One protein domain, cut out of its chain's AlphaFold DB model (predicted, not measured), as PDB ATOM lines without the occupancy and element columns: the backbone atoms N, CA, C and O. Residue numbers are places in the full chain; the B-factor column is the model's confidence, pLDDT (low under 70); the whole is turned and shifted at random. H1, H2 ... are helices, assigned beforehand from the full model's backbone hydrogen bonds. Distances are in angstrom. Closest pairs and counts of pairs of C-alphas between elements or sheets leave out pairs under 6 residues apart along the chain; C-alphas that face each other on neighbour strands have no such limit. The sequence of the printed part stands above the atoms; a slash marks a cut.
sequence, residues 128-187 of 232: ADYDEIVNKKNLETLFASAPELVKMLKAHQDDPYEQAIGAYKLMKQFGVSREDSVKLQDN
ATOM      1  N   ALA A 128     108.558 106.221 139.749       92.75
ATOM      2  CA  ALA A 128     109.510 106.116 140.859       92.75
ATOM      3  C   ALA A 128     110.807 106.919 140.629       92.75
ATOM      4  O   ALA A 128     111.459 107.334 141.580       92.75
ATOM      5  N   ASP A 129     111.162 107.161 139.366       90.94
ATOM      6  CA  ASP A 129     112.321 107.945 138.927       90.94
ATOM      7  C   ASP A 129     112.009 109.446 138.760       90.94
ATOM      8  O   ASP A 129     112.841 110.204 138.252       90.94
ATOM      9  N   TYR A 130     110.820 109.900 139.174       91.75
ATOM     10  CA  TYR A 130     110.370 111.279 138.975       91.75
ATOM     11  C   TYR A 130     111.332 112.308 139.571       91.75
ATOM     12  O   TYR A 130     111.756 113.217 138.863       91.75
ATOM     13  N   ASP A 131     111.718 112.148 140.840       90.25
ATOM     14  CA  ASP A 131     112.587 113.113 141.526       90.25
ATOM     15  C   ASP A 131     114.021 113.127 140.955       90.25
ATOM     16  O   ASP A 131     114.708 114.148 141.021       90.25
ATOM     17  N   GLU A 132     114.480 112.025 140.347       89.75
ATOM     18  CA  GLU A 132     115.781 111.983 139.666       89.75
ATOM     19  C   GLU A 132     115.728 112.708 138.314       89.75
ATOM     20  O   GLU A 132     116.657 113.445 137.961       89.75
ATOM     21  N   ILE A 133     114.638 112.533 137.564       88.44
ATOM     22  CA  ILE A 133     114.474 113.093 136.217       88.44
ATOM     23  C   ILE A 133     114.097 114.574 136.271       88.44
ATOM     24  O   ILE A 133     114.670 115.378 135.529       88.44
ATOM     25  N   VAL A 134     113.166 114.955 137.146       88.75
ATOM     26  CA  VAL A 134     112.674 116.331 137.305       88.75
ATOM     27  C   VAL A 134     113.586 117.094 138.260       88.75
ATOM     28  O   VAL A 134     113.220 117.486 139.364       88.75
ATOM     29  N   ASN A 135     114.823 117.302 137.819       90.06
ATOM     30  CA  ASN A 135     115.823 118.060 138.557       90.06
ATOM     31  C   ASN A 135     116.144 119.388 137.841       90.06
ATOM     32  O   ASN A 135     115.923 119.550 136.637       90.06
ATOM     33  N   LYS A 136     116.698 120.357 138.582       89.50
ATOM     34  CA  LYS A 136     117.028 121.690 138.037       89.50
ATOM     35  C   LYS A 136     117.988 121.620 136.842       89.50
ATOM     36  O   LYS A 136     117.817 122.352 135.876       89.50
ATOM     37  N   LYS A 137     118.949 120.695 136.873       87.38
ATOM     38  CA  LYS A 137     119.959 120.518 135.821       87.38
ATOM     39  C   LYS A 137     119.354 120.008 134.502       87.38
ATOM     40  O   LYS A 137     119.720 120.473 133.424       87.38
ATOM     41  N   ASN A 138     118.420 119.069 134.577       86.88
ATOM     42  CA  ASN A 138     117.718 118.495 133.435       86.88
ATOM     43  C   ASN A 138     116.740 119.509 132.846       86.88
ATOM     44  O   ASN A 138     116.613 119.585 131.626       86.88
ATOM     45  N   LEU A 139     116.122 120.339 133.690       87.06
ATOM     46  CA  LEU A 139     115.327 121.478 133.237       87.06
ATOM     47  C   LEU A 139     116.179 122.474 132.444       87.06
ATOM     48  O   LEU A 139     115.812 122.816 131.326       87.06
ATOM     49  N   GLU A 140     117.334 122.895 132.965       88.94
ATOM     50  CA  GLU A 140     118.267 123.775 132.238       88.94
ATOM     51  C   GLU A 140     118.708 123.166 130.900       88.94
ATOM     52  O   GLU A 140     118.723 123.848 129.875       88.94
ATOM     53  N   THR A 141     118.997 121.863 130.893       87.00
ATOM     54  CA  THR A 141     119.362 121.135 129.670       87.00
ATOM     55  C   THR A 141     118.212 121.125 128.662       87.00
ATOM     56  O   THR A 141     118.445 121.360 127.479       87.00
ATOM     57  N   LEU A 142     116.972 120.919 129.120       86.38
ATOM     58  CA  LEU A 142     115.770 120.970 128.284       86.38
ATOM     59  C   LEU A 142     115.546 122.371 127.695       86.38
ATOM     60  O   LEU A 142     115.221 122.498 126.515       86.38
ATOM     61  N   PHE A 143     115.749 123.426 128.492       88.56
ATOM     62  CA  PHE A 143     115.661 124.809 128.016       88.56
ATOM     63  C   PHE A 143     116.714 125.120 126.948       88.56
ATOM     64  O   PHE A 143     116.415 125.843 125.998       88.56
ATOM     65  N   ALA A 144     117.925 124.576 127.091       89.25
ATOM     66  CA  ALA A 144     119.008 124.769 126.134       89.25
ATOM     67  C   ALA A 144     118.817 123.952 124.846       89.25
ATOM     68  O   ALA A 144     119.096 124.457 123.759       89.25
ATOM     69  N   SER A 145     118.352 122.703 124.949       87.62
ATOM     70  CA  SER A 145     118.228 121.801 123.800       87.62
ATOM     71  C   SER A 145     116.978 122.067 122.962       87.62
ATOM     72  O   SER A 145     117.040 121.983 121.735       87.62
ATOM     73  N   ALA A 146     115.846 122.376 123.601       86.69
ATOM     74  CA  ALA A 146     114.555 122.474 122.926       86.69
ATOM     75  C   ALA A 146     113.651 123.574 123.522       86.69
ATOM     76  O   ALA A 146     112.588 123.280 124.079       86.69
ATOM     77  N   PRO A 147     114.005 124.863 123.353       89.62
ATOM     78  CA  PRO A 147     113.214 125.974 123.889       89.62
ATOM     79  C   PRO A 147     111.791 126.050 123.309       89.62
ATOM     80  O   PRO A 147     110.865 126.460 124.010       89.62
ATOM     81  N   GLU A 148     111.584 125.623 122.060       89.69
ATOM     82  CA  GLU A 148     110.262 125.621 121.413       89.69
ATOM     83  C   GLU A 148     109.286 124.639 122.074       89.69
ATOM     84  O   GLU A 148     108.122 124.972 122.293       89.69
ATOM     85  N   LEU A 149     109.764 123.462 122.489       85.62
ATOM     86  CA  LEU A 149     108.934 122.485 123.200       85.62
ATOM     87  C   LEU A 149     108.517 123.003 124.574       85.62
ATOM     88  O   LEU A 149     107.388 122.780 125.008       85.62
ATOM     89  N   VAL A 150     109.395 123.756 125.238       85.31
ATOM     90  CA  VAL A 150     109.053 124.378 126.517       85.31
ATOM     91  C   VAL A 150     107.993 125.469 126.346       85.31
ATOM     92  O   VAL A 150     107.099 125.593 127.184       85.31
ATOM     93  N   LYS A 151     108.039 126.242 125.254       88.31
ATOM     94  CA  LYS A 151     106.971 127.202 124.934       88.31
ATOM     95  C   LYS A 151     105.638 126.494 124.692       88.31
ATOM     96  O   LYS A 151     104.633 126.935 125.241       88.31
ATOM     97  N   MET A 152     105.633 125.384 123.950       85.81
ATOM     98  CA  MET A 152     104.415 124.593 123.726       85.81
ATOM     99  C   MET A 152     103.848 124.028 125.031       85.81
ATOM    100  O   MET A 152     102.656 124.162 125.288       85.81
ATOM    101  N   LEU A 153     104.703 123.479 125.900       84.19
ATOM    102  CA  LEU A 153     104.294 123.021 127.228       84.19
ATOM    103  C   LEU A 153     103.643 124.143 128.033       84.19
ATOM    104  O   LEU A 153     102.630 123.910 128.673       84.19
ATOM    105  N   LYS A 154     104.196 125.361 128.008       84.50
ATOM    106  CA  LYS A 154     103.605 126.513 128.709       84.50
ATOM    107  C   LYS A 154     102.282 126.979 128.098       84.50
ATOM    108  O   LYS A 154     101.459 127.519 128.830       84.50
ATOM    109  N   ALA A 155     102.097 126.801 126.790       82.94
ATOM    110  CA  ALA A 155     100.877 127.185 126.085       82.94
ATOM    111  C   ALA A 155      99.702 126.241 126.390       82.94
ATOM    112  O   ALA A 155      98.565 126.697 126.480       82.94
ATOM    113  N   HIS A 156      99.969 124.950 126.606       72.62
ATOM    114  CA  HIS A 156      98.971 123.992 127.081       72.62
ATOM    115  C   HIS A 156      98.764 124.150 128.594       72.62
ATOM    116  O   HIS A 156      99.379 123.454 129.398       72.62
ATOM    117  N   GLN A 157      97.931 125.123 128.975       70.50
ATOM    118  CA  GLN A 157      97.663 125.480 130.374       70.50
ATOM    119  C   GLN A 157      96.351 124.889 130.922       70.50
ATOM    120  O   GLN A 157      96.053 125.075 132.101       70.50
ATOM    121  N   ASP A 158      95.589 124.194 130.072       78.12
ATOM    122  CA  ASP A 158      94.251 123.691 130.397       78.12
ATOM    123  C   ASP A 158      94.278 122.481 131.345       78.12
ATOM    124  O   ASP A 158      93.381 122.353 132.174       78.12
ATOM    125  N   ASP A 159      95.317 121.636 131.277       83.62
ATOM    126  CA  ASP A 159      95.514 120.512 132.200       83.62
ATOM    127  C   ASP A 159      96.965 120.451 132.733       83.62
ATOM    128  O   ASP A 159      97.891 120.079 131.998       83.62
ATOM    129  N   PRO A 160      97.196 120.778 134.023       86.69
ATOM    130  CA  PRO A 160      98.527 120.720 134.624       86.69
ATOM    131  C   PRO A 160      99.090 119.290 134.709       86.69
ATOM    132  O   PRO A 160     100.311 119.116 134.715       86.69
ATOM    133  N   TYR A 161      98.240 118.259 134.764       89.00
ATOM    134  CA  TYR A 161      98.685 116.870 134.872       89.00
ATOM    135  C   TYR A 161      99.288 116.368 133.557       89.00
ATOM    136  O   TYR A 161     100.407 115.847 133.542       89.00
ATOM    137  N   GLU A 162      98.586 116.560 132.441       88.19
ATOM    138  CA  GLU A 162      99.091 116.197 131.113       88.19
ATOM    139  C   GLU A 162     100.349 116.985 130.745       88.19
ATOM    140  O   GLU A 162     101.317 116.403 130.238       88.19
ATOM    141  N   GLN A 163     100.378 118.279 131.075       89.00
ATOM    142  CA  GLN A 163     101.558 119.124 130.907       89.00
ATOM    143  C   GLN A 163     102.767 118.535 131.644       89.00
ATOM    144  O   GLN A 163     103.849 118.387 131.068       89.00
ATOM    145  N   ALA A 164     102.587 118.150 132.907       89.12
ATOM    146  CA  ALA A 164     103.658 117.592 133.717       89.12
ATOM    147  C   ALA A 164     104.107 116.199 133.229       89.12
ATOM    148  O   ALA A 164     105.308 115.913 133.233       89.12
ATOM    149  N   ILE A 165     103.198 115.363 132.707       91.50
ATOM    150  CA  ILE A 165     103.558 114.104 132.024       91.50
ATOM    151  C   ILE A 165     104.399 114.381 130.773       91.50
ATOM    152  O   ILE A 165     105.405 113.703 130.542       91.50
ATOM    153  N   GLY A 166     103.986 115.346 129.948       89.31
ATOM    154  CA  GLY A 166     104.711 115.735 128.739       89.31
ATOM    155  C   GLY A 166     106.119 116.228 129.067       89.31
ATOM    156  O   GLY A 166     107.094 115.755 128.479       89.31
ATOM    157  N   ALA A 167     106.233 117.103 130.068       88.88
ATOM    158  CA  ALA A 167     107.509 117.607 130.559       88.88
ATOM    159  C   ALA A 167     108.407 116.476 131.084       88.88
ATOM    160  O   ALA A 167     109.575 116.408 130.707       88.88
ATOM    161  N   TYR A 168     107.867 115.552 131.885       91.12
ATOM    162  CA  TYR A 168     108.596 114.376 132.372       91.12
ATOM    163  C   TYR A 168     109.131 113.512 131.222       91.12
ATOM    164  O   TYR A 168     110.315 113.179 131.200       91.12
ATOM    165  N   LYS A 169     108.292 113.189 130.229       89.94
ATOM    166  CA  LYS A 169     108.705 112.378 129.071       89.94
ATOM    167  C   LYS A 169     109.821 113.050 128.279       89.94
ATOM    168  O   LYS A 169     110.782 112.383 127.905       89.94
ATOM    169  N   LEU A 170     109.710 114.358 128.060       88.19
ATOM    170  CA  LEU A 170     110.742 115.132 127.377       88.19
ATOM    171  C   LEU A 170     112.042 115.139 128.184       88.19
ATOM    172  O   LEU A 170     113.091 114.784 127.651       88.19
ATOM    173  N   MET A 171     111.982 115.444 129.480       87.94
ATOM    174  CA  MET A 171     113.161 115.401 130.351       87.94
ATOM    175  C   MET A 171     113.815 114.018 130.373       87.94
ATOM    176  O   MET A 171     115.037 113.937 130.329       87.94
ATOM    177  N   LYS A 172     113.033 112.937 130.360       87.94
ATOM    178  CA  LYS A 172     113.548 111.562 130.299       87.94
ATOM    179  C   LYS A 172     114.253 111.249 128.977       87.94
ATOM    180  O   LYS A 172     115.259 110.546 128.973       87.94
ATOM    181  N   GLN A 173     113.748 111.775 127.861       84.44
ATOM    182  CA  GLN A 173     114.371 111.609 126.545       84.44
ATOM    183  C   GLN A 173     115.694 112.372 126.431       84.44
ATOM    184  O   GLN A 173     116.666 111.839 125.898       84.44
ATOM    185  N   PHE A 174     115.746 113.608 126.933       79.06
ATOM    186  CA  PHE A 174     116.955 114.436 126.865       79.06
ATOM    187  C   PHE A 174     117.979 114.092 127.949       79.06
ATOM    188  O   PHE A 174     119.182 114.193 127.722       79.06
ATOM    189  N   GLY A 175     117.511 113.673 129.118       69.19
ATOM    190  CA  GLY A 175     118.324 113.294 130.264       69.19
ATOM    191  C   GLY A 175     118.524 111.790 130.357       69.19
ATOM    192  O   GLY A 175     118.332 111.275 131.453       69.19
ATOM    193  N   VAL A 176     118.839 111.127 129.224       59.62
ATOM    194  CA  VAL A 176     119.078 109.674 129.063       59.62
ATOM    195  C   VAL A 176     119.313 109.020 130.415       59.62
ATOM    196  O   VAL A 176     120.349 109.266 131.040       59.62
ATOM    197  N   SER A 177     118.314 108.246 130.855       60.66
ATOM    198  CA  SER A 177     118.314 107.567 132.148       60.66
ATOM    199  C   SER A 177     119.703 107.006 132.419       60.66
ATOM    200  O   SER A 177     120.294 106.358 131.547       60.66
ATOM    201  N   ARG A 178     120.257 107.297 133.599       60.16
ATOM    202  CA  ARG A 178     121.624 106.910 133.976       60.16
ATOM    203  C   ARG A 178     121.890 105.443 133.641       60.16
ATOM    204  O   ARG A 178     122.948 105.123 133.108       60.16
ATOM    205  N   GLU A 179     120.892 104.590 133.844       62.69
ATOM    206  CA  GLU A 179     120.934 103.172 133.494       62.69
ATOM    207  C   GLU A 179     121.202 102.891 132.014       62.69
ATOM    208  O   GLU A 179     122.004 102.015 131.700       62.69
ATOM    209  N   ASP A 180     120.561 103.616 131.100       65.56
ATOM    210  CA  ASP A 180     120.737 103.408 129.663       65.56
ATOM    211  C   ASP A 180     122.106 103.900 129.214       65.56
ATOM    212  O   ASP A 180     122.761 103.235 128.414       65.56
ATOM    213  N   SER A 181     122.586 105.010 129.788       67.31
ATOM    214  CA  SER A 181     123.942 105.501 129.529       67.31
ATOM    215  C   SER A 181     125.012 104.513 130.010       67.31
ATOM    216  O   SER A 181     125.966 104.246 129.279       67.31
ATOM    217  N   VAL A 182     124.815 103.903 131.185       73.25
ATOM    218  CA  VAL A 182     125.727 102.903 131.758       73.25
ATOM    219  C   VAL A 182     125.681 101.613 130.944       73.25
ATOM    220  O   VAL A 182     126.726 101.124 130.537       73.25
ATOM    221  N   LYS A 183     124.493 101.106 130.588       78.94
ATOM    222  CA  LYS A 183     124.355  99.917 129.727       78.94
ATOM    223  C   LYS A 183     124.966 100.136 128.341       78.94
ATOM    224  O   LYS A 183     125.562  99.212 127.784       78.94
ATOM    225  N   LEU A 184     124.839 101.336 127.767       75.81
ATOM    226  CA  LEU A 184     125.496 101.698 126.507       75.81
ATOM    227  C   LEU A 184     127.015 101.725 126.653       75.81
ATOM    228  O   LEU A 184     127.698 101.175 125.793       75.81
ATOM    229  N   GLN A 185     127.537 102.327 127.722       79.25
ATOM    230  CA  GLN A 185     128.975 102.352 127.996       79.25
ATOM    231  C   GLN A 185     129.524 100.947 128.244       79.25
ATOM    232  O   GLN A 185     130.525 100.584 127.635       79.25
ATOM    233  N   ASP A 186     128.831 100.121 129.023       84.88
ATOM    234  CA  ASP A 186     129.199  98.727 129.263       84.88
ATOM    235  C   ASP A 186     129.179  97.917 127.964       84.88
ATOM    236  O   ASP A 186     130.084  97.129 127.699       84.88
ATOM    237  N   ASN A 187     128.181  98.121 127.101       82.25
ATOM    238  CA  ASN A 187     128.131  97.466 125.794       82.25
ATOM    239  C   ASN A 187     129.195  97.986 124.818       82.25
ATOM    240  O   ASN A 187     129.663  97.216 123.983       82.25
TER     241      ASN A 187
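AT A GLANCE: This is residues 128 to 187 of the 232 residues of an uncharacterized protein of marine sediment metagenome (UniProt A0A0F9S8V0). A helical hairpin, H3 folded back beside the longer H4, meets the short H1 and the crosswise H2 at the later part of H4, and beyond that end H5 sticks out as a free arm with residues 179 to 187. The arm makes much of the length, and the body without the free stretches is far shorter, spanning 27 by 22 by 15 A. The printed part has 60 residues with five named helices, H1 to H5 in order along the chain, and no named strand; the class is all helix. The whole is only just loose, close to compact, with a radius of gyration of the C-alphas of 12.7 A, and it is elongated, spanning 43 by 25 by 17 A.

IN THESE COORDINATES: Start at Ala 128 and find C-alpha 130 at (110.370, 111.279, 138.975), where H1 begins; it holds residues 130 to 133 and measures 5.3 A from first to last C-alpha. Next comes H2, residues 136 to 145, 14.3 A long. H3 follows with residues 147 to 155, 12.6 A long. Find C-alpha 160 at (98.527, 120.720, 134.624); from there H4, the longest helix, runs through residues 160 to 174 over 21.0 A. H5, residues 178 to 187, is 14.1 A long and ends at C-alpha 187, at (128.131, 97.466, 125.794).

HOW THE PARTS SIT: Begin with H4, the hub, which touches three helices. With its residues 163 to 167 alone it touches H3, and the closest C-alphas, of Leu 153 and Gln 163, are 6.0 A apart. The two form a helical hairpin, at a shallow tilt of 13 degrees, opposite ways. With residues 170 to 174 alone H4 touches H2, about perpendicular at 76 degrees; look at the C-alphas of Asn 138 and Met 171, the closest, 6.3 A apart. With residues 168 to 172 alone it touches H1, the closest C-alphas being those of Ile 133 and Lys 172, 6.2 A apart. H2 and H3 are close but not clearly touching, with the closest C-alphas, of Phe 143 and Val 150, 6.8 A apart. H1 and H2 meet only through their link. H5 touches no helix, and H4 and H5 are apart. In H2, H3, H4 and H5 each O i to N i+4 pair is within hydrogen-bond range; H1 is too short for such a pair.

THE WHOLE: The C-alphas farthest apart, those of Asp 158 and Asn 187, are 43.1 A from each other. Residues 156 to 161 stand free, as do residues 179 to 187, which belong to H5. The four links between the helices are tight, and the printed part has no cut. The mean pLDDT of the printed part is 83.5, and residues 175 to 181 are under 70.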